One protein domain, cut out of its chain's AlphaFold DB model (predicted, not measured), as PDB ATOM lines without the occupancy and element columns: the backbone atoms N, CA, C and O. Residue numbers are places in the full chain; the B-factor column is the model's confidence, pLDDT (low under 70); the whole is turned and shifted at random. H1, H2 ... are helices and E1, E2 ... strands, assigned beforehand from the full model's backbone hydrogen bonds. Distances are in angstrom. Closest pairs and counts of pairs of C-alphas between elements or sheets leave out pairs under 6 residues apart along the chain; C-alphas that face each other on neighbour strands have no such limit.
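AT A GLANCE: This is residues 41 to 233 of the 497 residues of an uncharacterized protein of Acinetobacter sp. ANC 4173 (UniProt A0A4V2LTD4). Two twisted sheets of seven and six strands lie partly face to face as a sandwich. H3 and H4 cover one face of the larger sheet, H1 lies beside edge strand E13 of the smaller one, and little H2 sits at an end where it grazes both. The 193 printed residues hold four named helices and thirteen named strands, in the order H1 H2, E1 to E9, H3 H4, E10 to E13; the class is mixed, helices and strands. The larger sheet runs E1 E3 E2 E9 E8 E11 E10, mixed; the smaller runs E4 E5 E6 E7 E12 E13, antiparallel. The whole is compact, with a radius of gyration of the C-alphas of 15.8 A and spans of 48 by 35 by 31 A.

IN THESE COORDINATES: The larger sheet has E1, residues 65 to 69, E2, 78 to 82, E3, 87 to 91, E8, 146 to 151 and 16.1 A long, E9, 157 to 160, E10, 202 to 205, and E11, 209 to 214 and 16.2 A long. The smaller has E4, residues 96 to 98, E5, 101 to 107 and 15.0 A, E6, 122 to 130 and 19.5 A, E7, 133 to 137, E12, 218 to 222, and E13, 225 to 229, which ends at C-alpha 229, (-8.029, -18.354, 22.914). H1, residues 41 to 52 and 15.9 A, begins at C-alpha 41, (-1.000, -9.084, 24.229). H2 is residues 59 to 63, H3 163 to 168, and H4 180 to 194, 21.4 A.

HOW THE PARTS SIT: In the larger sheet, E1 and E3 are parallel, with N 66 and O 87 2.9 A apart, within hydrogen-bond range; E8 and E11 are antiparallel, with N 212 and O 148 at 2.8 A. H3 and H4 are on the same face of this sheet, two layers, helices on one face of a sheet. H4 runs along E10 at 15 degrees on the local plane, at a height over the sheet of 7.0 A; their closest C-alphas are those of Asn 187 and Ile 203, 5.6 A. H3, at a height of 8.0 A, lies only just over E9 and E8, with 3 C-alphas on each. E4 E5 E6 E7 form a meander, each strand the antiparallel neighbour of the one before; in the hairpin E6 and E7, N 128 and O 135 are 2.8 A apart. E6 bends by 71 degrees at residue 125. H1 stands only just at the smaller sheet's level, at 3.7 A; its closest C-alpha pair with E13 is Leu 52 and Val 226, 5.3 A. Every O i to N i+4 pair is within range in H1, H3 and H4; H2 has 0 of 1, and 1 of 2 O i to N i+3 pairs.

THE WHOLE: The two C-alphas farthest apart, those of Glu 110 and Glu 177, are 48.9 A apart. The printed part has no cut; its long links are E5 to E6 and H3 to H4. Mean pLDDT of the printed part is 94.5, and no printed residue is under 70.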
ATOM      1  N   TRP A  41       0.098  -8.284  24.744       95.69
ATOM      2  CA  TRP A  41      -1.000  -9.084  24.229       95.69
ATOM      3  C   TRP A  41      -1.835  -9.703  25.350       95.69
ATOM      4  O   TRP A  41      -3.052  -9.613  25.286       95.69
ATOM      5  N   GLU A  42      -1.225 -10.254  26.400       95.88
ATOM      6  CA  GLU A  42      -1.958 -10.806  27.550       95.88
ATOM      7  C   GLU A  42      -2.866  -9.755  28.208       95.88
ATOM      8  O   GLU A  42      -4.001 -10.046  28.592       95.88
ATOM      9  N   GLU A  43      -2.394  -8.511  28.323       95.88
ATOM     10  CA  GLU A  43      -3.215  -7.400  28.806       95.88
ATOM     11  C   GLU A  43      -4.367  -7.075  27.850       95.88
ATOM     12  O   GLU A  43      -5.490  -6.842  28.303       95.88
ATOM     13  N   ASN A  44      -4.114  -7.063  26.539       96.31
ATOM     14  CA  ASN A  44      -5.156  -6.789  25.554       96.31
ATOM     15  C   ASN A  44      -6.192  -7.921  25.483       96.31
ATOM     16  O   ASN A  44      -7.390  -7.655  25.509       96.31
ATOM     17  N   GLN A  45      -5.753  -9.179  25.506       97.06
ATOM     18  CA  GLN A  45      -6.618 -10.356  25.539       97.06
ATOM     19  C   GLN A  45      -7.564 -10.311  26.742       97.06
ATOM     20  O   GLN A  45      -8.751 -10.577  26.590       97.06
ATOM     21  N   LYS A  46      -7.092  -9.893  27.926       96.69
ATOM     22  CA  LYS A  46      -7.964  -9.698  29.100       96.69
ATOM     23  C   LYS A  46      -9.046  -8.642  28.861       96.69
ATOM     24  O   LYS A  46     -10.175  -8.823  29.312       96.69
ATOM     25  N   LYS A  47      -8.731  -7.550  28.154       96.19
ATOM     26  CA  LYS A  47      -9.719  -6.516  27.790       96.19
ATOM     27  C   LYS A  47     -10.739  -7.051  26.788       96.19
ATOM     28  O   LYS A  47     -11.931  -6.841  26.984       96.19
ATOM     29  N   ILE A  48     -10.279  -7.779  25.770       96.38
ATOM     30  CA  ILE A  48     -11.143  -8.436  24.783       96.38
ATOM     31  C   ILE A  48     -12.074  -9.433  25.481       96.38
ATOM     32  O   ILE A  48     -13.284  -9.347  25.315       96.38
ATOM     33  N   ASN A  49     -11.540 -10.315  26.331       96.69
ATOM     34  CA  ASN A  49     -12.337 -11.300  27.065       96.69
ATOM     35  C   ASN A  49     -13.356 -10.648  27.998       96.69
ATOM     36  O   ASN A  49     -14.460 -11.161  28.133       96.69
ATOM     37  N   LYS A  50     -13.039  -9.491  28.593       95.12
ATOM     38  CA  LYS A  50     -14.023  -8.717  29.357       95.12
ATOM     39  C   LYS A  50     -15.210  -8.298  28.484       95.12
ATOM     40  O   LYS A  50     -16.341  -8.545  28.885       95.12
ATOM     41  N   ILE A  51     -14.958  -7.730  27.302       94.56
ATOM     42  CA  ILE A  51     -16.013  -7.360  26.342       94.56
ATOM     43  C   ILE A  51     -16.823  -8.598  25.921       94.56
ATOM     44  O   ILE A  51     -18.049  -8.578  25.934       94.56
ATOM     45  N   LEU A  52     -16.148  -9.698  25.577       95.69
ATOM     46  CA  LEU A  52     -16.799 -10.914  25.078       95.69
ATOM     47  C   LEU A  52     -17.597 -11.663  26.157       95.69
ATOM     48  O   LEU A  52     -18.630 -12.248  25.848       95.69
ATOM     49  N   SER A  53     -17.185 -11.598  27.425       91.12
ATOM     50  CA  SER A  53     -17.883 -12.248  28.547       91.12
ATOM     51  C   SER A  53     -19.303 -11.727  28.805       91.12
ATOM     52  O   SER A  53     -20.098 -12.391  29.475       91.12
ATOM     53  N   GLU A  54     -19.647 -10.557  28.262       88.62
ATOM     54  CA  GLU A  54     -21.008 -10.019  28.316       88.62
ATOM     55  C   GLU A  54     -21.959 -10.787  27.382       88.62
ATOM     56  O   GLU A  54     -23.177 -10.788  27.575       88.62
ATOM     57  N   ILE A  55     -21.406 -11.509  26.404       92.81
ATOM     58  CA  ILE A  55     -22.143 -12.345  25.464       92.81
ATOM     59  C   ILE A  55     -22.408 -13.692  26.134       92.81
ATOM     60  O   ILE A  55     -21.537 -14.559  26.221       92.81
ATOM     61  N   LYS A  56     -23.641 -13.869  26.605       86.81
ATOM     62  CA  LYS A  56     -24.098 -15.112  27.234       86.81
ATOM     63  C   LYS A  56     -25.004 -15.904  26.302       86.81
ATOM     64  O   LYS A  56     -25.816 -15.334  25.567       86.81
ATOM     65  N   VAL A  57     -24.866 -17.223  26.386       88.75
ATOM     66  CA  VAL A  57     -25.749 -18.215  25.767       88.75
ATOM     67  C   VAL A  57     -26.311 -19.121  26.859       88.75
ATOM     68  O   VAL A  57     -25.715 -19.245  27.932       88.75
ATOM     69  N   SER A  58     -27.469 -19.728  26.613       84.56
ATOM     70  CA  SER A  58     -28.078 -20.639  27.580       84.56
ATOM     71  C   SER A  58     -27.275 -21.939  27.684       84.56
ATOM     72  O   SER A  58     -26.720 -22.441  26.707       84.56
ATOM     73  N   GLY A  59     -27.232 -22.517  28.886       79.25
ATOM     74  CA  GLY A  59     -26.688 -23.861  29.084       79.25
ATOM     75  C   GLY A  59     -27.486 -24.942  28.357       79.25
ATOM     76  O   GLY A  59     -26.924 -25.967  27.965       79.25
ATOM     77  N   GLU A  60     -28.776 -24.690  28.150       83.44
ATOM     78  CA  GLU A  60     -29.704 -25.588  27.466       83.44
ATOM     79  C   GLU A  60     -29.475 -25.614  25.953       83.44
ATOM     80  O   GLU A  60     -29.774 -26.622  25.323       83.44
ATOM     81  N   SER A  61     -28.844 -24.582  25.377       82.62
ATOM     82  CA  SER A  61     -28.520 -24.521  23.946       82.62
ATOM     83  C   SER A  61     -27.721 -25.738  23.468       82.62
ATOM     84  O   SER A  61     -27.889 -26.195  22.346       82.62
ATOM     85  N   PHE A  62     -26.857 -26.286  24.327       85.88
ATOM     86  CA  PHE A  62     -25.991 -27.425  24.008       85.88
ATOM     87  C   PHE A  62     -26.684 -28.789  24.141       85.88
ATOM     88  O   PHE A  62     -26.019 -29.816  23.993       85.88
ATOM     89  N   ALA A  63     -27.978 -28.820  24.470       81.06
ATOM     90  CA  ALA A  63     -28.752 -30.056  24.511       81.06
ATOM     91  C   ALA A  63     -28.988 -30.630  23.107       81.06
ATOM     92  O   ALA A  63     -29.010 -31.850  22.952       81.06
ATOM     93  N   ASP A  64     -29.114 -29.757  22.105       86.19
ATOM     94  CA  ASP A  64     -29.350 -30.126  20.713       86.19
ATOM     95  C   ASP A  64     -28.429 -29.322  19.785       86.19
ATOM     96  O   ASP A  64     -28.548 -28.100  19.671       86.19
ATOM     97  N   VAL A  65     -27.475 -30.014  19.156       92.31
ATOM     98  CA  VAL A  65     -26.546 -29.432  18.179       92.31
ATOM     99  C   VAL A  65     -26.814 -30.072  16.826       92.31
ATOM    100  O   VAL A  65     -26.455 -31.228  16.596       92.31
ATOM    101  N   SER A  66     -27.417 -29.308  15.921       94.81
ATOM    102  CA  SER A  66     -27.750 -29.760  14.576       94.81
ATOM    103  C   SER A  66     -26.732 -29.231  13.562       94.81
ATOM    104  O   SER A  66     -26.331 -28.066  13.584       94.81
ATOM    105  N   LEU A  67     -26.291 -30.111  12.662       96.56
ATOM    106  CA  LEU A  67     -25.434 -29.766  11.531       96.56
ATOM    107  C   LEU A  67     -26.215 -30.006  10.239       96.56
ATOM    108  O   LEU A  67     -26.531 -31.146   9.899       96.56
ATOM    109  N   ILE A  68     -26.504 -28.933   9.509       97.38
ATOM    110  CA  ILE A  68     -27.385 -28.928   8.345       97.38
ATOM    111  C   ILE A  68     -26.589 -28.505   7.110       97.38
ATOM    112  O   ILE A  68     -26.150 -27.363   6.970       97.38
ATOM    113  N   LEU A  69     -26.429 -29.439   6.173       97.81
ATOM    114  CA  LEU A  69     -25.915 -29.119   4.846       97.81
ATOM    115  C   LEU A  69     -26.960 -28.286   4.093       97.81
ATOM    116  O   LEU A  69     -28.019 -28.793   3.712       97.81
ATOM    117  N   ASN A  70     -26.634 -27.032   3.796       97.81
ATOM    118  CA  ASN A  70     -27.461 -26.154   2.989       97.81
ATOM    119  C   ASN A  70     -26.817 -25.905   1.618       97.81
ATOM    120  O   ASN A  70     -25.832 -25.191   1.474       97.81
ATOM    121  N   ARG A  71     -27.399 -26.491   0.567       96.44
ATOM    122  CA  ARG A  71     -26.930 -26.313  -0.819       96.44
ATOM    123  C   ARG A  71     -27.361 -24.989  -1.457       96.44
ATOM    124  O   ARG A  71     -26.939 -24.717  -2.573       96.44
ATOM    125  N   ASN A  72     -28.191 -24.203  -0.769       96.12
ATOM    126  CA  ASN A  72     -28.720 -22.932  -1.268       96.12
ATOM    127  C   ASN A  72     -27.877 -21.723  -0.833       96.12
ATOM    128  O   ASN A  72     -28.248 -20.606  -1.159       96.12
ATOM    129  N   ILE A  73     -26.783 -21.944  -0.096       98.25
ATOM    130  CA  ILE A  73     -25.836 -20.902   0.320       98.25
ATOM    131  C   ILE A  73     -24.481 -21.090  -0.382       98.25
ATOM    132  O   ILE A  73     -24.212 -22.187  -0.892       98.25
ATOM    133  N   PRO A  74     -23.607 -20.063  -0.411       98.44
ATOM    134  CA  PRO A  74     -22.265 -20.159  -0.981       98.44
ATOM    135  C   PRO A  74     -21.477 -21.370  -0.470       98.44
ATOM    136  O   PRO A  74     -21.582 -21.759   0.694       98.44
ATOM    137  N   LYS A  75     -20.673 -21.974  -1.356       98.06
ATOM    138  CA  LYS A  75     -20.041 -23.288  -1.146       98.06
ATOM    139  C   LYS A  75     -19.312 -23.402   0.195       98.06
ATOM    140  O   LYS A  75     -19.457 -24.424   0.856       98.06
ATOM    141  N   LEU A  76     -18.535 -22.391   0.584       98.69
ATOM    142  CA  LEU A  76     -17.739 -22.411   1.820       98.69
ATOM    143  C   LEU A  76     -18.361 -21.602   2.961       98.69
ATOM    144  O   LEU A  76     -17.748 -21.475   4.020       98.69
ATOM    145  N   ALA A  77     -19.547 -21.028   2.771       98.69
ATOM    146  CA  ALA A  77     -20.198 -20.287   3.838       98.69
ATOM    147  C   ALA A  77     -20.705 -21.240   4.924       98.69
ATOM    148  O   ALA A  77     -21.176 -22.345   4.646       98.69
ATOM    149  N   TRP A  78     -20.646 -20.789   6.169       98.75
ATOM    150  CA  TRP A  78     -21.310 -21.450   7.283       98.75
ATOM    151  C   TRP A  78     -21.875 -20.415   8.251       98.75
ATOM    152  O   TRP A  78     -21.368 -19.300   8.354       98.75
ATOM    153  N   CYS A  79     -22.940 -20.777   8.958       98.69
ATOM    154  CA  CYS A  79     -23.571 -19.936   9.962       98.69
ATOM    155  C   CYS A  79     -24.043 -20.781  11.138       98.69
ATOM    156  O   CYS A  79     -24.668 -21.825  10.961       98.69
ATOM    157  N   VAL A  80     -23.784 -20.294  12.342       98.31
ATOM    158  CA  VAL A  80     -24.295 -20.846  13.591       98.31
ATOM    159  C   VAL A  80     -25.363 -19.910  14.119       98.31
ATOM    160  O   VAL A  80     -25.125 -18.708  14.233       98.31
ATOM    161  N   LYS A  81     -26.507 -20.469  14.498       97.50
ATOM    162  CA  LYS A  81     -27.522 -19.789  15.291       97.50
ATOM    163  C   LYS A  81     -27.655 -20.497  16.634       97.50
ATOM    164  O   LYS A  81     -28.041 -21.663  16.689       97.50
ATOM    165  N   ILE A  82     -27.338 -19.782  17.709       96.31
ATOM    166  CA  ILE A  82     -27.480 -20.253  19.086       96.31
ATOM    167  C   ILE A  82     -28.734 -19.608  19.674       96.31
ATOM    168  O   ILE A  82     -28.756 -18.399  19.923       96.31
ATOM    169  N   ALA A  83     -29.767 -20.422  19.871       92.75
ATOM    170  CA  ALA A  83     -31.009 -20.060  20.545       92.75
ATOM    171  C   ALA A  83     -31.023 -20.629  21.973       92.75
ATOM    172  O   ALA A  83     -30.074 -21.282  22.400       92.75
ATOM    173  N   GLU A  84     -32.092 -20.390  22.733       88.00
ATOM    174  CA  GLU A  84     -32.180 -20.775  24.152       88.00
ATOM    175  C   GLU A  84     -31.975 -22.279  24.405       88.00
ATOM    176  O   GLU A  84     -31.331 -22.645  25.384       88.00
ATOM    177  N   SER A  85     -32.447 -23.139  23.502       89.81
ATOM    178  CA  SER A  85     -32.440 -24.599  23.678       89.81
ATOM    179  C   SER A  85     -31.827 -25.378  22.511       89.81
ATOM    180  O   SER A  85     -31.870 -26.604  22.508       89.81
ATOM    181  N   SER A  86     -31.261 -24.691  21.512       93.69
ATOM    182  CA  SER A  86     -30.619 -25.351  20.370       93.69
ATOM    183  C   SER A  86     -29.455 -24.555  19.788       93.69
ATOM    184  O   SER A  86     -29.404 -23.321  19.855       93.69
ATOM    185  N   ILE A  87     -28.535 -25.287  19.169       95.69
ATOM    186  CA  ILE A  87     -27.475 -24.779  18.306       95.69
ATOM    187  C   ILE A  87     -27.715 -25.357  16.916       95.69
ATOM    188  O   ILE A  87     -27.587 -26.560  16.711       95.69
ATOM    189  N   ASN A  88     -28.018 -24.491  15.952       96.81
ATOM    190  CA  ASN A  88     -28.207 -24.890  14.560       96.81
ATOM    191  C   ASN A  88     -27.041 -24.384  13.718       96.81
ATOM    192  O   ASN A  88     -26.726 -23.193  13.738       96.81
ATOM    193  N   ILE A  89     -26.390 -25.289  12.992       97.94
ATOM    194  CA  ILE A  89     -25.194 -25.007  12.199       97.94
ATOM    195  C   ILE A  89     -25.498 -25.302  10.735       97.94
ATOM    196  O   ILE A  89     -25.505 -26.457  10.317       97.94
ATOM    197  N   ASN A  90     -25.708 -24.252   9.946       98.06
ATOM    198  CA  ASN A  90     -25.829 -24.352   8.498       98.06
ATOM    199  C   ASN A  90     -24.452 -24.260   7.843       98.06
ATOM    200  O   ASN A  90     -23.656 -23.389   8.191       98.06
ATOM    201  N   TYR A  91     -24.178 -25.124   6.871       98.69
ATOM    202  CA  TYR A  91     -22.926 -25.094   6.115       98.69
ATOM    203  C   TYR A  91     -23.133 -25.405   4.634       98.69
ATOM    204  O   TYR A  91     -24.005 -26.189   4.258       98.69
ATOM    205  N   GLY A  92     -22.336 -24.756   3.790       98.44
ATOM    206  CA  GLY A  92     -22.376 -24.891   2.342       98.44
ATOM    207  C   GLY A  92     -21.779 -26.204   1.837       98.44
ATOM    208  O   GLY A  92     -21.118 -26.954   2.553       98.44
ATOM    209  N   SER A  93     -21.998 -26.481   0.552       97.44
ATOM    210  CA  SER A  93     -21.625 -27.758  -0.081       97.44
ATOM    211  C   SER A  93     -20.125 -28.045  -0.207       97.44
ATOM    212  O   SER A  93     -19.758 -29.192  -0.448       97.44
ATOM    213  N   GLY A  94     -19.267 -27.039  -0.050       97.19
ATOM    214  CA  GLY A  94     -17.810 -27.178  -0.039       97.19
ATOM    215  C   GLY A  94     -17.201 -27.235   1.365       97.19
ATOM    216  O   GLY A  94     -16.000 -27.473   1.488       97.19
ATOM    217  N   VAL A  95     -17.997 -27.027   2.419       98.31
ATOM    218  CA  VAL A  95     -17.537 -27.144   3.806       98.31
ATOM    219  C   VAL A  95     -17.412 -28.623   4.177       98.31
ATOM    220  O   VAL A  95     -18.320 -29.423   3.950       98.31
ATOM    221  N   VAL A  96     -16.279 -29.002   4.766       97.25
ATOM    222  CA  VAL A  96     -16.057 -30.363   5.262       97.25
ATOM    223  C   VAL A  96     -16.801 -30.528   6.581       97.25
ATOM    224  O   VAL A  96     -16.551 -29.778   7.521       97.25
ATOM    225  N   CYS A  97     -17.667 -31.538   6.663       96.19
ATOM    226  CA  CYS A  97     -18.332 -31.945   7.897       96.19
ATOM    227  C   CYS A  97     -17.686 -33.217   8.451       96.19
ATOM    228  O   CYS A  97     -17.504 -34.203   7.737       96.19
ATOM    229  N   HIS A  98     -17.364 -33.198   9.738       94.12
ATOM    230  CA  HIS A  98     -16.758 -34.296  10.479       94.12
ATOM    231  C   HIS A  98     -17.487 -34.472  11.817       94.12
ATOM    232  O   HIS A  98     -18.196 -33.577  12.273       94.12
ATOM    233  N   SER A  99     -17.283 -35.601  12.498       90.88
ATOM    234  CA  SER A  99     -17.906 -35.866  13.806       90.88
ATOM    235  C   SER A  99     -17.543 -34.842  14.888       90.88
ATOM    236  O   SER A  99     -18.274 -34.690  15.859       90.88
ATOM    237  N   LYS A 100     -16.419 -34.135  14.716       90.56
ATOM    238  CA  LYS A 100     -15.944 -33.083  15.626       90.56
ATOM    239  C   LYS A 100     -16.446 -31.681  15.266       90.56
ATOM    240  O   LYS A 100     -16.271 -30.781  16.076       90.56
ATOM    241  N   GLY A 101     -17.014 -31.456  14.081       95.50
ATOM    242  CA  GLY A 101     -17.408 -30.117  13.631       95.50
ATOM    243  C   GLY A 101     -17.255 -29.899  12.127       95.50
ATOM    244  O   GLY A 101     -17.282 -30.853  11.349       95.50
ATOM    245  N   ILE A 102     -17.090 -28.639  11.718       97.88
ATOM    246  CA  ILE A 102     -16.995 -28.233  10.308       97.88
ATOM    247  C   ILE A 102     -15.780 -27.348  10.041       97.88
ATOM    248  O   ILE A 102     -15.372 -26.570  10.903       97.88
ATOM    249  N   VAL A 103     -15.229 -27.428   8.829       98.25
ATOM    250  CA  VAL A 103     -14.130 -26.560   8.386       98.25
ATOM    251  C   VAL A 103     -14.168 -26.324   6.877       98.25
ATOM    252  O   VAL A 103     -14.438 -27.230   6.088       98.25
ATOM    253  N   GLU A 104     -13.875 -25.094   6.472       98.38
ATOM    254  CA  GLU A 104     -13.576 -24.706   5.095       98.38
ATOM    255  C   GLU A 104     -12.119 -24.254   4.951       98.38
ATOM    256  O   GLU A 104     -11.456 -23.902   5.929       98.38
ATOM    257  N   GLY A 105     -11.609 -24.290   3.719       97.94
ATOM    258  CA  GLY A 105     -10.230 -23.928   3.406       97.94
ATOM    259  C   GLY A 105      -9.218 -25.037   3.704       97.94
ATOM    260  O   GLY A 105      -9.543 -26.223   3.585       97.94
ATOM    261  N   VAL A 106      -7.975 -24.668   4.032       98.56
ATOM    262  CA  VAL A 106      -6.831 -25.582   4.249       98.56
ATOM    263  C   VAL A 106      -6.039 -25.219   5.501       98.56
ATOM    264  O   VAL A 106      -6.015 -24.063   5.917       98.56
ATOM    265  N   TRP A 107      -5.351 -26.191   6.097       98.38
ATOM    266  CA  TRP A 107      -4.490 -25.968   7.259       98.38
ATOM    267  C   TRP A 107      -3.211 -26.803   7.190       98.38
ATOM    268  O   TRP A 107      -3.145 -27.810   6.486       98.38
ATOM    269  N   GLN A 108      -2.186 -26.364   7.916       97.44
ATOM    270  CA  GLN A 108      -0.935 -27.088   8.084       97.44
ATOM    271  C   GLN A 108      -1.168 -28.305   8.984       97.44
ATOM    272  O   GLN A 108      -1.225 -28.205  10.206       97.44
ATOM    273  N   GLY A 109      -1.322 -29.468   8.364       96.25
ATOM    274  CA  GLY A 109      -1.528 -30.732   9.057       96.25
ATOM    275  C   GLY A 109      -2.169 -31.779   8.158       96.25
ATOM    276  O   GLY A 109      -2.682 -31.478   7.078       96.25
ATOM    277  N   GLU A 110      -2.151 -33.032   8.606       96.00
ATOM    278  CA  GLU A 110      -2.822 -34.113   7.890       96.00
ATOM    279  C   GLU A 110      -4.341 -33.924   7.937       96.00
ATOM    280  O   GLU A 110      -4.931 -33.746   9.004       96.00
ATOM    281  N   PHE A 111      -4.979 -33.995   6.768       96.94
ATOM    282  CA  PHE A 111      -6.413 -33.749   6.626       96.94
ATOM    283  C   PHE A 111      -7.263 -34.659   7.531       96.94
ATOM    284  O   PHE A 111      -8.189 -34.198   8.194       96.94
ATOM    285  N   ASN A 112      -6.905 -35.944   7.612       94.94
ATOM    286  CA  ASN A 112      -7.681 -36.961   8.327       94.94
ATOM    287  C   ASN A 112      -7.666 -36.802   9.848       94.94
ATOM    288  O   ASN A 112      -8.565 -37.305  10.517       94.94
ATOM    289  N   ASN A 113      -6.680 -36.093  10.399       95.44
ATOM    290  CA  ASN A 113      -6.596 -35.879  11.843       95.44
ATOM    291  C   ASN A 113      -7.621 -34.838  12.317       95.44
ATOM    292  O   ASN A 113      -7.966 -34.810  13.502       95.44
ATOM    293  N   PHE A 114      -8.136 -34.014  11.391       95.62
ATOM    294  CA  PHE A 114      -9.132 -32.970  11.650       95.62
ATOM    295  C   PHE A 114      -8.736 -32.049  12.823       95.62
ATOM    296  O   PHE A 114      -9.569 -31.643  13.626       95.62
ATOM    297  N   ASP A 115      -7.438 -31.748  12.937       95.38
ATOM    298  CA  ASP A 115      -6.833 -31.006  14.056       95.38
ATOM    299  C   ASP A 115      -6.498 -29.551  13.680       95.38
ATOM    300  O   ASP A 115      -5.488 -28.973  14.076       95.38
ATOM    301  N   TYR A 116      -7.339 -28.941  12.844       96.50
ATOM    302  CA  TYR A 116      -7.113 -27.579  12.354       96.50
ATOM    303  C   TYR A 116      -7.177 -26.530  13.479       96.50
ATOM    304  O   TYR A 116      -6.563 -25.473  13.356       96.50
ATOM    305  N   VAL A 117      -7.877 -26.828  14.582       96.12
ATOM    306  CA  VAL A 117      -8.009 -25.954  15.762       96.12
ATOM    307  C   VAL A 117      -6.648 -25.642  16.390       96.12
ATOM    308  O   VAL A 117      -6.442 -24.521  16.861       96.12
ATOM    309  N   ASN A 118      -5.724 -26.608  16.354       95.00
ATOM    310  CA  ASN A 118      -4.363 -26.493  16.885       95.00
ATOM    311  C   ASN A 118      -3.324 -26.127  15.811       95.00
ATOM    312  O   ASN A 118      -2.134 -26.018  16.113       95.00
ATOM    313  N   SER A 119      -3.750 -25.933  14.559       95.44
ATOM    314  CA  SER A 119      -2.845 -25.579  13.469       95.44
ATOM    315  C   SER A 119      -2.310 -24.154  13.625       95.44
ATOM    316  O   SER A 119      -3.061 -23.194  13.813       95.44
ATOM    317  N   GLU A 120      -0.999 -24.000  13.451       93.25
ATOM    318  CA  GLU A 120      -0.343 -22.690  13.399       93.25
ATOM    319  C   GLU A 120      -0.813 -21.881  12.172       93.25
ATOM    320  O   GLU A 120      -1.037 -20.662  12.230       93.25
ATOM    321  N   HIS A 121      -1.030 -22.574  11.053       97.38
ATOM    322  CA  HIS A 121      -1.427 -21.981   9.783       97.38
ATOM    323  C   HIS A 121      -2.717 -22.616   9.274       97.38
ATOM    324  O   HIS A 121      -2.752 -23.784   8.897       97.38
ATOM    325  N   ILE A 122      -3.786 -21.827   9.259       98.06
ATOM    326  CA  ILE A 122      -5.069 -22.164   8.649       98.06
ATOM    327  C   ILE A 122      -5.486 -21.012   7.737       98.06
ATOM    328  O   ILE A 122      -5.377 -19.847   8.106       98.06
ATOM    329  N   PHE A 123      -5.936 -21.340   6.535       98.50
ATOM    330  CA  PHE A 123      -6.397 -20.408   5.515       98.50
ATOM    331  C   PHE A 123      -7.798 -20.841   5.108       98.50
ATOM    332  O   PHE A 123      -7.977 -21.722   4.267       98.50
ATOM    333  N   GLY A 124      -8.766 -20.282   5.823       98.06
ATOM    334  CA  GLY A 124     -10.129 -20.773   5.944       98.06
ATOM    335  C   GLY A 124     -10.589 -20.663   7.393       98.06
ATOM    336  O   GLY A 124      -9.926 -20.037   8.225       98.06
ATOM    337  N   SER A 125     -11.725 -21.267   7.702       98.69
ATOM    338  CA  SER A 125     -12.345 -21.155   9.013       98.69
ATOM    339  C   SER A 125     -13.194 -22.365   9.358       98.69
ATOM    340  O   SER A 125     -13.586 -23.138   8.491       98.69
ATOM    341  N   GLY A 126     -13.502 -22.538  10.635       98.19
ATOM    342  CA  GLY A 126     -14.362 -23.631  11.057       98.19
ATOM    343  C   GLY A 126     -14.750 -23.544  12.515       98.19
ATOM    344  O   GLY A 126     -14.361 -22.616  13.229       98.19
ATOM    345  N   LEU A 127     -15.487 -24.553  12.962       97.62
ATOM    346  CA  LEU A 127     -15.865 -24.726  14.356       97.62
ATOM    347  C   LEU A 127     -15.781 -26.191  14.769       97.62
ATOM    348  O   LEU A 127     -16.146 -27.084  14.007       97.62
ATOM    349  N   THR A 128     -15.304 -26.417  15.983       96.62
ATOM    350  CA  THR A 128     -15.255 -27.720  16.639       96.62
ATOM    351  C   THR A 128     -16.228 -27.730  17.808       96.62
ATOM    352  O   THR A 128     -16.323 -26.756  18.555       96.62
ATOM    353  N   VAL A 129     -16.959 -28.828  17.957       92.38
ATOM    354  CA  VAL A 129     -17.884 -29.077  19.059       92.38
ATOM    355  C   VAL A 129     -17.207 -30.040  20.029       92.38
ATOM    356  O   VAL A 129     -16.934 -31.188  19.688       92.38
ATOM    357  N   GLU A 130     -16.938 -29.585  21.248       88.69
ATOM    358  CA  GLU A 130     -16.282 -30.386  22.283       88.69
ATOM    359  C   GLU A 130     -16.865 -30.042  23.656       88.69
ATOM    360  O   GLU A 130     -16.977 -28.875  23.988       88.69
ATOM    361  N   ASN A 131     -17.235 -31.023  24.487       84.00
ATOM    362  CA  ASN A 131     -17.577 -30.810  25.908       84.00
ATOM    363  C   ASN A 131     -18.518 -29.611  26.208       84.00
ATOM    364  O   ASN A 131     -18.249 -28.825  27.115       84.00
ATOM    365  N   LYS A 132     -19.626 -29.463  25.463       83.81
ATOM    366  CA  LYS A 132     -20.555 -28.307  25.562       83.81
ATOM    367  C   LYS A 132     -19.882 -26.946  25.322       83.81
ATOM    368  O   LYS A 132     -20.227 -25.937  25.937       83.81
ATOM    369  N   LYS A 133     -18.909 -26.934  24.421       91.75
ATOM    370  CA  LYS A 133     -18.152 -25.770  23.985       91.75
ATOM    371  C   LYS A 133     -18.066 -25.807  22.463       91.75
ATOM    372  O   LYS A 133     -17.765 -26.841  21.870       91.75
ATOM    373  N   LEU A 134     -18.352 -24.674  21.835       95.69
ATOM    374  CA  LEU A 134     -18.032 -24.450  20.431       95.69
ATOM    375  C   LEU A 134     -16.710 -23.702  20.381       95.69
ATOM    376  O   LEU A 134     -16.626 -22.622  20.951       95.69
ATOM    377  N   ILE A 135     -15.698 -24.253  19.722       97.75
ATOM    378  CA  ILE A 135     -14.425 -23.575  19.462       97.75
ATOM    379  C   ILE A 135     -14.434 -23.142  18.006       97.75
ATOM    380  O   ILE A 135     -14.496 -23.985  17.118       97.75
ATOM    381  N   ILE A 136     -14.377 -21.843  17.761       98.62
ATOM    382  CA  ILE A 136     -14.360 -21.256  16.431       98.62
ATOM    383  C   ILE A 136     -12.924 -20.859  16.095       98.62
ATOM    384  O   ILE A 136     -12.226 -20.242  16.901       98.62
ATOM    385  N   THR A 137     -12.500 -21.193  14.880       98.56
ATOM    386  CA  THR A 137     -11.143 -20.976  14.377       98.56
ATOM    387  C   THR A 137     -11.194 -20.049  13.162       98.56
ATOM    388  O   THR A 137     -11.586 -20.489  12.080       98.56
ATOM    389  N   PRO A 138     -10.801 -18.771  13.309       98.38
ATOM    390  CA  PRO A 138     -10.600 -17.854  12.189       98.38
ATOM    391  C   PRO A 138      -9.316 -18.171  11.394       98.38
ATOM    392  O   PRO A 138      -8.421 -18.859  11.913       98.38
ATOM    393  N   PRO A 139      -9.168 -17.612  10.177       97.69
ATOM    394  CA  PRO A 139      -7.955 -17.762   9.378       97.69
ATOM    395  C   PRO A 139      -6.728 -17.104  10.027       97.69
ATOM    396  O   PRO A 139      -6.829 -16.104  10.739       97.69
ATOM    397  N   SER A 140      -5.535 -17.624   9.727       97.00
ATOM    398  CA  SER A 140      -4.225 -17.126  10.176       97.00
ATOM    399  C   SER A 140      -3.761 -15.865   9.412       97.00
ATOM    400  O   SER A 140      -2.578 -15.718   9.092       97.00
ATOM    401  N   HIS A 141      -4.673 -14.937   9.111       95.88
ATOM    402  CA  HIS A 141      -4.383 -13.618   8.532       95.88
ATOM    403  C   HIS A 141      -5.432 -12.571   8.933       95.88
ATOM    404  O   HIS A 141      -6.466 -12.898   9.499       95.88
ATOM    405  N   MET A 142      -5.165 -11.296   8.630       95.81
ATOM    406  CA  MET A 142      -6.036 -10.162   8.996       95.81
ATOM    407  C   MET A 142      -6.961  -9.679   7.865       95.81
ATOM    408  O   MET A 142      -7.685  -8.705   8.051       95.81
ATOM    409  N   TYR A 143      -6.930 -10.316   6.691       95.50
ATOM    410  CA  TYR A 143      -7.835  -9.978   5.579       95.50
ATOM    411  C   TYR A 143      -9.285 -10.406   5.819       95.50
ATOM    412  O   TYR A 143     -10.212  -9.781   5.310       95.50
ATOM    413  N   GLU A 144      -9.480 -11.436   6.638       95.75
ATOM    414  CA  GLU A 144     -10.776 -12.048   6.899       95.75
ATOM    415  C   GLU A 144     -10.914 -12.339   8.390       95.75
ATOM    416  O   GLU A 144      -9.923 -12.412   9.119       95.75
ATOM    417  N   CYS A 145     -12.151 -12.482   8.845       97.44
ATOM    418  CA  CYS A 145     -12.501 -12.712  10.239       97.44
ATOM    419  C   CYS A 145     -13.768 -13.548  10.333       97.44
ATOM    420  O   CYS A 145     -14.421 -13.837   9.332       97.44
ATOM    421  N   ILE A 146     -14.108 -13.911  11.564       98.69
ATOM    422  CA  ILE A 146     -15.431 -14.415  11.894       98.69
ATOM    423  C   ILE A 146     -16.254 -13.287  12.488       98.69
ATOM    424  O   ILE A 146     -15.798 -12.581  13.389       98.69
ATOM    425  N   PHE A 147     -17.476 -13.152  11.994       98.69
ATOM    426  CA  PHE A 147     -18.453 -12.228  12.534       98.69
ATOM    427  C   PHE A 147     -19.292 -12.926  13.586       98.69
ATOM    428  O   PHE A 147     -19.707 -14.070  13.403       98.69
ATOM    429  N   LEU A 148     -19.566 -12.213  14.668       98.56
ATOM    430  CA  LEU A 148     -20.495 -12.633  15.702       98.56
ATOM    431  C   LEU A 148     -21.491 -11.499  15.923       98.56
ATOM    432  O   LEU A 148     -21.091 -10.361  16.147       98.56
ATOM    433  N   ILE A 149     -22.780 -11.806  15.883       98.19
ATOM    434  CA  ILE A 149     -23.844 -10.892  16.271       98.19
ATOM    435  C   ILE A 149     -24.466 -11.360  17.581       98.19
ATOM    436  O   ILE A 149     -24.930 -12.496  17.690       98.19
ATOM    437  N   LYS A 150     -24.529 -10.450  18.557       97.19
ATOM    438  CA  LYS A 150     -25.411 -10.592  19.713       97.19
ATOM    439  C   LYS A 150     -26.716  -9.855  19.435       97.19
ATOM    440  O   LYS A 150     -26.720  -8.627  19.359       97.19
ATOM    441  N   ASN A 151     -27.810 -10.599  19.305       95.50
ATOM    442  CA  ASN A 151     -29.139 -10.018  19.155       95.50
ATOM    443  C   ASN A 151     -29.618  -9.472  20.518       95.50
ATOM    444  O   ASN A 151     -29.498 -10.151  21.544       95.50
ATOM    445  N   LYS A 152     -30.077  -8.213  20.534       92.75
ATOM    446  CA  LYS A 152     -30.559  -7.500  21.730       92.75
ATOM    447  C   LYS A 152     -32.057  -7.707  21.971       92.75
ATOM    448  O   LYS A 152     -32.514  -7.510  23.092       92.75
ATOM    449  N   VAL A 153     -32.806  -8.088  20.935       90.94
ATOM    450  CA  VAL A 153     -34.267  -8.254  20.968       90.94
ATOM    451  C   VAL A 153     -34.635  -9.669  21.394       90.94
ATOM    452  O   VAL A 153     -35.345  -9.870  22.375       90.94
ATOM    453  N   VAL A 154     -34.117 -10.657  20.670       87.19
ATOM    454  CA  VAL A 154     -34.203 -12.072  21.036       87.19
ATOM    455  C   VAL A 154     -32.815 -12.481  21.499       87.19
ATOM    456  O   VAL A 154     -31.841 -12.134  20.846       87.19
ATOM    457  N   ASN A 155     -32.689 -13.142  22.650       84.50
ATOM    458  CA  ASN A 155     -31.409 -13.412  23.323       84.50
ATOM    459  C   ASN A 155     -30.533 -14.462  22.588       84.50
ATOM    460  O   ASN A 155     -29.976 -15.365  23.202       84.50
ATOM    461  N   GLU A 156     -30.376 -14.332  21.276       94.25
ATOM    462  CA  GLU A 156     -29.697 -15.251  20.366       94.25
ATOM    463  C   GLU A 156     -28.287 -14.754  20.023       94.25
ATOM    464  O   GLU A 156     -27.958 -13.569  20.173       94.25
ATOM    465  N   VAL A 157     -27.444 -15.675  19.557       97.19
ATOM    466  CA  VAL A 157     -26.116 -15.376  19.006       97.19
ATOM    467  C   VAL A 157     -26.015 -15.973  17.606       97.19
ATOM    468  O   VAL A 157     -26.331 -17.145  17.408       97.19
ATOM    469  N   ILE A 158     -25.574 -15.165  16.644       98.25
ATOM    470  CA  ILE A 158     -25.359 -15.565  15.248       98.25
ATOM    471  C   ILE A 158     -23.868 -15.454  14.941       98.25
ATOM    472  O   ILE A 158     -23.244 -14.469  15.326       98.25
ATOM    473  N   ILE A 159     -23.277 -16.454  14.290       98.69
ATOM    474  CA  ILE A 159     -21.836 -16.487  13.996       98.69
ATOM    475  C   ILE A 159     -21.634 -16.980  12.573       98.69
ATOM    476  O   ILE A 159     -22.174 -18.025  12.221       98.69
ATOM    477  N   SER A 160     -20.832 -16.288  11.771       98.81
ATOM    478  CA  SER A 160     -20.552 -16.706  10.397       98.81
ATOM    479  C   SER A 160     -19.190 -16.218   9.914       98.81
ATOM    480  O   SER A 160     -18.680 -15.189  10.362       98.81
ATOM    481  N   ASN A 161     -18.619 -16.940   8.950       98.75
ATOM    482  CA  ASN A 161     -17.494 -16.466   8.145       98.75
ATOM    483  C   ASN A 161     -17.897 -15.442   7.062       98.75
ATOM    484  O   ASN A 161     -17.027 -14.968   6.337       98.75
ATOM    485  N   SER A 162     -19.182 -15.081   6.966       98.62
ATOM    486  CA  SER A 162     -19.712 -14.060   6.060       98.62
ATOM    487  C   SER A 162     -20.404 -12.936   6.837       98.62
ATOM    488  O   SER A 162     -21.292 -13.169   7.664       98.62
ATOM    489  N   LEU A 163     -20.029 -11.690   6.533       98.38
ATOM    490  CA  LEU A 163     -20.710 -10.509   7.074       98.38
ATOM    491  C   LEU A 163     -22.135 -10.429   6.533       98.38
ATOM    492  O   LEU A 163     -23.068 -10.138   7.283       98.38
ATOM    493  N   ALA A 164     -22.296 -10.692   5.234       98.06
ATOM    494  CA  ALA A 164     -23.589 -10.649   4.578       98.06
ATOM    495  C   ALA A 164     -24.546 -11.701   5.158       98.06
ATOM    496  O   ALA A 164     -25.710 -11.384   5.399       98.06
ATOM    497  N   TYR A 165     -24.060 -12.904   5.485       98.44
ATOM    498  CA  TYR A 165     -24.882 -13.935   6.118       98.44
ATOM    499  C   TYR A 165     -25.324 -13.529   7.533       98.44
ATOM    500  O   TYR A 165     -26.496 -13.653   7.872       98.44
ATOM    501  N   CYS A 166     -24.431 -12.968   8.353       97.94
ATOM    502  CA  CYS A 166     -24.812 -12.453   9.673       97.94
ATOM    503  C   CYS A 166     -25.868 -11.337   9.580       97.94
ATOM    504  O   CYS A 166     -26.862 -11.357  10.309       97.94
ATOM    505  N   LEU A 167     -25.676 -10.367   8.680       97.19
ATOM    506  CA  LEU A 167     -26.589  -9.229   8.537       97.19
ATOM    507  C   LEU A 167     -27.913  -9.590   7.848       97.19
ATOM    508  O   LEU A 167     -28.897  -8.877   8.044       97.19
ATOM    509  N   SER A 168     -27.994 -10.701   7.106       97.06
ATOM    510  CA  SER A 168     -29.238 -11.101   6.433       97.06
ATOM    511  C   SER A 168     -30.381 -11.400   7.416       97.06
ATOM    512  O   SER A 168     -31.546 -11.180   7.075       97.06
ATOM    513  N   PHE A 169     -30.063 -11.794   8.657       96.75
ATOM    514  CA  PHE A 169     -31.029 -11.958   9.756       96.75
ATOM    515  C   PHE A 169     -31.698 -10.645  10.179       96.75
ATOM    516  O   PHE A 169     -32.804 -10.667  10.712       96.75
ATOM    517  N   PHE A 170     -31.046  -9.511   9.920       95.31
ATOM    518  CA  PHE A 170     -31.480  -8.173  10.326       95.31
ATOM    519  C   PHE A 170     -31.804  -7.282   9.123       95.31
ATOM    520  O   PHE A 170     -31.949  -6.074   9.268       95.31
ATOM    521  N   LYS A 171     -31.956  -7.852   7.921       92.88
ATOM    522  CA  LYS A 171     -32.205  -7.086   6.684       92.88
ATOM    523  C   LYS A 171     -33.466  -6.214   6.716       92.88
ATOM    524  O   LYS A 171     -33.558  -5.273   5.940       92.88
ATOM    525  N   ASN A 172     -34.434  -6.554   7.570       92.12
ATOM    526  CA  ASN A 172     -35.657  -5.772   7.774       92.12
ATOM    527  C   ASN A 172     -35.496  -4.695   8.860       92.12
ATOM    528  O   ASN A 172     -36.284  -3.752   8.888       92.12
ATOM    529  N   ASP A 173     -34.505  -4.847   9.741       90.62
ATOM    530  CA  ASP A 173     -34.190  -3.884  10.799       90.62
ATOM    531  C   ASP A 173     -33.273  -2.778  10.269       90.62
ATOM    532  O   ASP A 173     -33.388  -1.633  10.695       90.62
ATOM    533  N   ILE A 174     -32.387  -3.126   9.330       88.81
ATOM    534  CA  ILE A 174     -31.489  -2.194   8.649       88.81
ATOM    535  C   ILE A 174     -32.308  -1.354   7.670       88.81
ATOM    536  O   ILE A 174     -32.828  -1.853   6.670       88.81
ATOM    537  N   LYS A 175     -32.422  -0.058   7.946       83.44
ATOM    538  CA  LYS A 175     -33.163   0.889   7.118       83.44
ATOM    539  C   LYS A 175     -32.324   1.384   5.955       83.44
ATOM    540  O   LYS A 175     -31.108   1.228   5.869       83.44
ATOM    541  N   ASN A 176     -33.009   2.029   5.019       73.38
ATOM    542  CA  ASN A 176     -32.350   2.609   3.864       73.38
ATOM    543  C   ASN A 176     -31.491   3.832   4.219       73.38
ATOM    544  O   ASN A 176     -30.476   4.044   3.559       73.38
ATOM    545  N   GLU A 177     -31.875   4.632   5.205       71.56
ATOM    546  CA  GLU A 177     -31.065   5.764   5.662       71.56
ATOM    547  C   GLU A 177     -29.827   5.373   6.493       71.56
ATOM    548  O   GLU A 177     -28.993   6.236   6.748       71.56
ATOM    549  N   ASP A 178     -29.672   4.104   6.888       76.38
ATOM    550  CA  ASP A 178     -28.582   3.692   7.774       76.38
ATOM    551  C   ASP A 178     -27.225   3.673   7.051       76.38
ATOM    552  O   ASP A 178     -27.039   2.989   6.040       76.38
ATOM    553  N   GLU A 179     -26.221   4.339   7.630       86.31
ATOM    554  CA  GLU A 179     -24.821   4.310   7.165       86.31
ATOM    555  C   GLU A 179     -24.054   3.049   7.627       86.31
ATOM    556  O   GLU A 179     -22.827   2.967   7.520       86.31
ATOM    557  N   ILE A 180     -24.772   2.029   8.114       92.50
ATOM    558  CA  ILE A 180     -24.221   0.825   8.754       92.50
ATOM    559  C   ILE A 180     -23.071   0.181   7.968       92.50
ATOM    560  O   ILE A 180     -22.033  -0.153   8.541       92.50
ATOM    561  N   PHE A 181     -23.216   0.019   6.652       93.00
ATOM    562  CA  PHE A 181     -22.215  -0.671   5.835       93.00
ATOM    563  C   PHE A 181     -20.902   0.110   5.722       93.00
ATOM    564  O   PHE A 181     -19.828  -0.492   5.611       93.00
ATOM    565  N   GLU A 182     -20.982   1.438   5.751       92.00
ATOM    566  CA  GLU A 182     -19.824   2.321   5.680       92.00
ATOM    567  C   GLU A 182     -19.155   2.467   7.051       92.00
ATOM    568  O   GLU A 182     -17.927   2.443   7.151       92.00
ATOM    569  N   ASP A 183     -19.933   2.511   8.131       94.62
ATOM    570  CA  ASP A 183     -19.397   2.511   9.492       94.62
ATOM    571  C   ASP A 183     -18.690   1.200   9.842       94.62
ATOM    572  O   ASP A 183     -17.562   1.221  10.348       94.62
ATOM    573  N   ILE A 184     -19.288   0.056   9.488       95.44
ATOM    574  CA  ILE A 184     -18.650  -1.261   9.614       95.44
ATOM    575  C   ILE A 184     -17.314  -1.278   8.864       95.44
ATOM    576  O   ILE A 184     -16.304  -1.725   9.409       95.44
ATOM    577  N   ARG A 185     -17.275  -0.746   7.635       94.38
ATOM    578  CA  ARG A 185     -16.052  -0.647   6.824       94.38
ATOM    579  C   ARG A 185     -14.979   0.207   7.506       94.38
ATOM    580  O   ARG A 185     -13.839  -0.231   7.661       94.38
ATOM    581  N   LYS A 186     -15.334   1.418   7.950       94.69
ATOM    582  CA  LYS A 186     -14.415   2.333   8.652       94.69
ATOM    583  C   LYS A 186     -13.873   1.707   9.935       94.69
ATOM    584  O   LYS A 186     -12.694   1.878  10.250       94.69
ATOM    585  N   ASN A 187     -14.711   0.999  10.688       95.31
ATOM    586  CA  ASN A 187     -14.293   0.338  11.919       95.31
ATOM    587  C   ASN A 187     -13.413  -0.881  11.627       95.31
ATOM    588  O   ASN A 187     -12.364  -1.010  12.256       95.31
ATOM    589  N   ASN A 188     -13.725  -1.681  10.604       94.38
ATOM    590  CA  ASN A 188     -12.835  -2.734  10.117       94.38
ATOM    591  C   ASN A 188     -11.441  -2.189   9.757       94.38
ATOM    592  O   ASN A 188     -10.435  -2.754  10.187       94.38
ATOM    593  N   ASP A 189     -11.350  -1.058   9.050       93.81
ATOM    594  CA  ASP A 189     -10.062  -0.429   8.735       93.81
ATOM    595  C   ASP A 189      -9.243  -0.082   9.976       93.81
ATOM    596  O   ASP A 189      -8.016  -0.227   9.968       93.81
ATOM    597  N   LYS A 190      -9.898   0.400  11.039       94.50
ATOM    598  CA  LYS A 190      -9.237   0.661  12.322       94.50
ATOM    599  C   LYS A 190      -8.729  -0.650  12.925       94.50
ATOM    600  O   LYS A 190      -7.561  -0.702  13.308       94.50
ATOM    601  N   GLN A 191      -9.540  -1.711  12.919       92.38
ATOM    602  CA  GLN A 191      -9.162  -3.009  13.486       92.38
ATOM    603  C   GLN A 191      -7.982  -3.655  12.766       92.38
ATOM    604  O   GLN A 191      -6.978  -4.013  13.389       92.38
ATOM    605  N   THR A 192      -8.029  -3.752  11.439       95.12
ATOM    606  CA  THR A 192      -6.956  -4.423  10.699       95.12
ATOM    607  C   THR A 192      -5.635  -3.653  10.770       95.12
ATOM    608  O   THR A 192      -4.572  -4.269  10.694       95.12
ATOM    609  N   LYS A 193      -5.664  -2.324  10.968       95.06
ATOM    610  CA  LYS A 193      -4.461  -1.498  11.195       95.06
ATOM    611  C   LYS A 193      -3.749  -1.822  12.509       95.06
ATOM    612  O   LYS A 193      -2.522  -1.657  12.579       95.06
ATOM    613  N   LEU A 194      -4.504  -2.254  13.518       94.94
ATOM    614  CA  LEU A 194      -4.000  -2.651  14.833       94.94
ATOM    615  C   LEU A 194      -3.430  -4.077  14.823       94.94
ATOM    616  O   LEU A 194      -2.507  -4.369  15.583       94.94
ATOM    617  N   GLY A 195      -3.893  -4.921  13.896       95.38
ATOM    618  CA  GLY A 195      -3.390  -6.281  13.706       95.38
ATOM    619  C   GLY A 195      -3.833  -7.238  14.812       95.38
ATOM    620  O   GLY A 195      -4.600  -6.882  15.705       95.38
ATOM    621  N   VAL A 196      -3.299  -8.457  14.767       95.69
ATOM    622  CA  VAL A 196      -3.655  -9.578  15.657       95.69
ATOM    623  C   VAL A 196      -3.559  -9.212  17.141       95.69
ATOM    624  O   VAL A 196      -4.384  -9.635  17.938       95.69
ATOM    625  N   PHE A 197      -2.586  -8.378  17.516       95.94
ATOM    626  CA  PHE A 197      -2.350  -8.032  18.918       95.94
ATOM    627  C   PHE A 197      -3.189  -6.872  19.447       95.94
ATOM    628  O   PHE A 197      -3.181  -6.626  20.652       95.94
ATOM    629  N   GLY A 198      -3.835  -6.111  18.566       94.38
ATOM    630  CA  GLY A 198      -4.400  -4.815  18.926       94.38
ATOM    631  C   GLY A 198      -5.845  -4.607  18.510       94.38
ATOM    632  O   GLY A 198      -6.368  -3.543  18.815       94.38
ATOM    633  N   PHE A 199      -6.473  -5.551  17.805       94.44
ATOM    634  CA  PHE A 199      -7.864  -5.385  17.396       94.44
ATOM    635  C   PHE A 199      -8.803  -5.310  18.613       94.44
ATOM    636  O   PHE A 199      -8.571  -5.927  19.653       94.44
ATOM    637  N   GLU A 200      -9.878  -4.554  18.451       94.38
ATOM    638  CA  GLU A 200     -11.027  -4.450  19.336       94.38
ATOM    639  C   GLU A 200     -12.200  -5.197  18.674       94.38
ATOM    640  O   GLU A 200     -12.475  -4.997  17.488       94.38
ATOM    641  N   PRO A 201     -12.882  -6.102  19.392       96.00
ATOM    642  CA  PRO A 201     -13.803  -7.041  18.766       96.00
ATOM    643  C   PRO A 201     -15.117  -6.385  18.334       96.00
ATOM    644  O   PRO A 201     -15.666  -6.781  17.317       96.00
ATOM    645  N   LEU A 202     -15.637  -5.408  19.084       96.88
ATOM    646  CA  LEU A 202     -16.899  -4.731  18.775       96.88
ATOM    647  C   LEU A 202     -16.675  -3.731  17.636       96.88
ATOM    648  O   LEU A 202     -15.915  -2.776  17.788       96.88
ATOM    649  N   ILE A 203     -17.328  -3.953  16.497       95.94
ATOM    650  CA  ILE A 203     -17.145  -3.122  15.299       95.94
ATOM    651  C   ILE A 203     -18.373  -2.290  14.939       95.94
ATOM    652  O   ILE A 203     -18.227  -1.323  14.193       95.94
ATOM    653  N   TYR A 204     -19.559  -2.631  15.448       96.75
ATOM    654  CA  TYR A 204     -20.763  -1.827  15.250       96.75
ATOM    655  C   TYR A 204     -21.819  -2.109  16.323       96.75
ATOM    656  O   TYR A 204     -22.024  -3.261  16.712       96.75
ATOM    657  N   GLU A 205     -22.507  -1.060  16.766       95.62
ATOM    658  CA  GLU A 205     -23.651  -1.143  17.673       95.62
ATOM    659  C   GLU A 205     -24.894  -0.623  16.953       95.62
ATOM    660  O   GLU A 205     -24.931   0.515  16.498       95.62
ATOM    661  N   HIS A 206     -25.906  -1.475  16.865       94.56
ATOM    662  CA  HIS A 206     -27.230  -1.166  16.346       94.56
ATOM    663  C   HIS A 206     -28.258  -1.265  17.484       94.56
ATOM    664  O   HIS A 206     -28.008  -1.920  18.504       94.56
ATOM    665  N   ASP A 207     -29.441  -0.682  17.306       92.56
ATOM    666  CA  ASP A 207     -30.530  -0.792  18.286       92.56
ATOM    667  C   ASP A 207     -30.931  -2.259  18.522       92.56
ATOM    668  O   ASP A 207     -31.080  -2.697  19.664       92.56
ATOM    669  N   SER A 208     -31.011  -3.053  17.449       94.19
ATOM    670  CA  SER A 208     -31.373  -4.478  17.515       94.19
ATOM    671  C   SER A 208     -30.212  -5.422  17.850       94.19
ATOM    672  O   SER A 208     -30.460  -6.565  18.239       94.19
ATOM    673  N   PHE A 209     -28.946  -5.021  17.675       96.00
ATOM    674  CA  PHE A 209     -27.821  -5.955  17.806       96.00
ATOM    675  C   PHE A 209     -26.457  -5.298  18.039       96.00
ATOM    676  O   PHE A 209     -26.249  -4.130  17.736       96.00
ATOM    677  N   ASN A 210     -25.497  -6.082  18.532       97.06
ATOM    678  CA  ASN A 210     -24.071  -5.739  18.524       97.06
ATOM    679  C   ASN A 210     -23.323  -6.664  17.565       97.06
ATOM    680  O   ASN A 210     -23.492  -7.883  17.643       97.06
ATOM    681  N   LEU A 211     -22.493  -6.095  16.689       98.00
ATOM    682  CA  LEU A 211     -21.676  -6.824  15.721       98.00
ATOM    683  C   LEU A 211     -20.207  -6.805  16.136       98.00
ATOM    684  O   LEU A 211     -19.595  -5.747  16.314       98.00
ATOM    685  N   PHE A 212     -19.629  -7.996  16.200       98.38
ATOM    686  CA  PHE A 212     -18.239  -8.237  16.532       98.38
ATOM    687  C   PHE A 212     -17.499  -8.863  15.345       98.38
ATOM    688  O   PHE A 212     -18.080  -9.649  14.597       98.38
ATOM    689  N   ALA A 213     -16.211  -8.555  15.205       98.12
ATOM    690  CA  ALA A 213     -15.291  -9.203  14.276       98.12
ATOM    691  C   ALA A 213     -14.093  -9.782  15.037       98.12
ATOM    692  O   ALA A 213     -13.365  -9.065  15.726       98.12
ATOM    693  N   LEU A 214     -13.888 -11.091  14.904       98.25
ATOM    694  CA  LEU A 214     -12.850 -11.845  15.601       98.25
ATOM    695  C   LEU A 214     -11.835 -12.394  14.598       98.25
ATOM    696  O   LEU A 214     -12.182 -13.118  13.662       98.25
ATOM    697  N   TYR A 215     -10.570 -12.029  14.799       97.44
ATOM    698  CA  TYR A 215      -9.468 -12.323  13.888       97.44
ATOM    699  C   TYR A 215      -8.477 -13.275  14.532       97.44
ATOM    700  O   TYR A 215      -8.156 -13.104  15.707       97.44
ATOM    701  N   TYR A 216      -7.899 -14.155  13.711       97.62
ATOM    702  CA  TYR A 216      -6.694 -14.951  13.963       97.62
ATOM    703  C   TYR A 216      -6.729 -15.931  15.147       97.62
ATOM    704  O   TYR A 216      -6.384 -17.097  14.998       97.62
ATOM    705  N   HIS A 217      -7.086 -15.471  16.337       97.88
ATOM    706  CA  HIS A 217      -7.206 -16.264  17.546       97.88
ATOM    707  C   HIS A 217      -8.477 -17.093  17.529       97.88
ATOM    708  O   HIS A 217      -9.512 -16.649  17.035       97.88
ATOM    709  N   ASN A 218      -8.392 -18.290  18.109       98.12
ATOM    710  CA  ASN A 218      -9.597 -19.053  18.363       98.12
ATOM    711  C   ASN A 218     -10.456 -18.276  19.359       98.12
ATOM    712  O   ASN A 218      -9.969 -17.442  20.125       98.12
ATOM    713  N   PHE A 219     -11.740 -18.562  19.366       97.88
ATOM    714  CA  PHE A 219     -12.595 -18.173  20.469       97.88
ATOM    715  C   PHE A 219     -13.584 -19.277  20.722       97.88
ATOM    716  O   PHE A 219     -13.948 -20.025  19.815       97.88
ATOM    717  N   SER A 220     -14.018 -19.375  21.960       96.62
ATOM    718  CA  SER A 220     -14.963 -20.381  22.354       96.62
ATOM    719  C   SER A 220     -16.214 -19.796  22.945       96.62
ATOM    720  O   SER A 220     -16.216 -18.708  23.514       96.62
ATOM    721  N   ILE A 221     -17.295 -20.541  22.774       95.56
ATOM    722  CA  ILE A 221     -18.607 -20.209  23.293       95.56
ATOM    723  C   ILE A 221     -19.061 -21.379  24.133       95.56
ATOM    724  O   ILE A 221     -19.045 -22.531  23.695       95.56
ATOM    725  N   SER A 222     -19.465 -21.062  25.351       92.19
ATOM    726  CA  SER A 222     -19.970 -22.014  26.322       92.19
ATOM    727  C   SER A 222     -21.017 -21.325  27.202       92.19
ATOM    728  O   SER A 222     -21.191 -20.104  27.114       92.19
ATOM    729  N   PRO A 223     -21.693 -22.055  28.101       87.56
ATOM    730  CA  PRO A 223     -22.656 -21.450  29.022       87.56
ATOM    731  C   PRO A 223     -22.042 -20.388  29.950       87.56
ATOM    732  O   PRO A 223     -22.763 -19.564  30.508       87.56
ATOM    733  N   THR A 224     -20.714 -20.381  30.127       86.31
ATOM    734  CA  THR A 224     -20.015 -19.371  30.936       86.31
ATOM    735  C   THR A 224     -19.722 -18.079  30.171       86.31
ATOM    736  O   THR A 224     -19.287 -17.108  30.786       86.31
ATOM    737  N   GLY A 225     -19.980 -18.046  28.861       89.81
ATOM    738  CA  GLY A 225     -19.768 -16.894  27.989       89.81
ATOM    739  C   GLY A 225     -18.812 -17.185  26.835       89.81
ATOM    740  O   GLY A 225     -18.493 -18.344  26.541       89.81
ATOM    741  N   VAL A 226     -18.380 -16.106  26.179       95.75
ATOM    742  CA  VAL A 226     -17.419 -16.141  25.073       95.75
ATOM    743  C   VAL A 226     -16.013 -15.805  25.571       95.75
ATOM    744  O   VAL A 226     -15.824 -14.813  26.276       95.75
ATOM    745  N   GLU A 227     -15.021 -16.602  25.174       96.00
ATOM    746  CA  GLU A 227     -13.617 -16.421  25.556       96.00
ATOM    747  C   GLU A 227     -12.683 -16.526  24.341       96.00
ATOM    748  O   GLU A 227     -12.779 -17.458  23.550       96.00
ATOM    749  N   LEU A 228     -11.756 -15.579  24.192       97.06
ATOM    750  CA  LEU A 228     -10.704 -15.605  23.179       97.06
ATOM    751  C   LEU A 228      -9.536 -16.496  23.626       97.06
ATOM    752  O   LEU A 228      -8.977 -16.318  24.712       97.06
ATOM    753  N   GLU A 229      -9.089 -17.367  22.728       95.06
ATOM    754  CA  GLU A 229      -8.029 -18.354  22.914       95.06
ATOM    755  C   GLU A 229      -6.850 -18.080  21.967       95.06
ATOM    756  O   GLU A 229      -6.943 -18.142  20.737       95.06
ATOM    757  N   SER A 230      -5.697 -17.767  22.558       94.62
ATOM    758  CA  SER A 230      -4.505 -17.364  21.815       94.62
ATOM    759  C   SER A 230      -3.883 -18.511  21.012       94.62
ATOM    760  O   SER A 230      -3.662 -19.599  21.529       94.62
ATOM    761  N   ARG A 231      -3.483 -18.206  19.773       93.69
ATOM    762  CA  ARG A 231      -2.797 -19.104  18.817       93.69
ATOM    763  C   ARG A 231      -1.421 -18.568  18.414       93.69
ATOM    764  O   ARG A 231      -1.081 -18.442  17.238       93.69
ATOM    765  N   LEU A 232      -0.670 -18.088  19.397       91.50
ATOM    766  CA  LEU A 232       0.604 -17.427  19.141       91.50
ATOM    767  C   LEU A 232       1.734 -18.442  19.049       91.50
ATOM    768  O   LEU A 232       2.039 -19.128  20.020       91.50
ATOM    769  N   HIS A 233       2.398 -18.457  17.898       87.25
ATOM    770  CA  HIS A 233       3.580 -19.271  17.651       87.25
ATOM    771  C   HIS A 233       4.739 -18.362  17.240       87.25
ATOM    772  O   HIS A 233       4.625 -17.547  16.321       87.25
TER     773      HIS A 233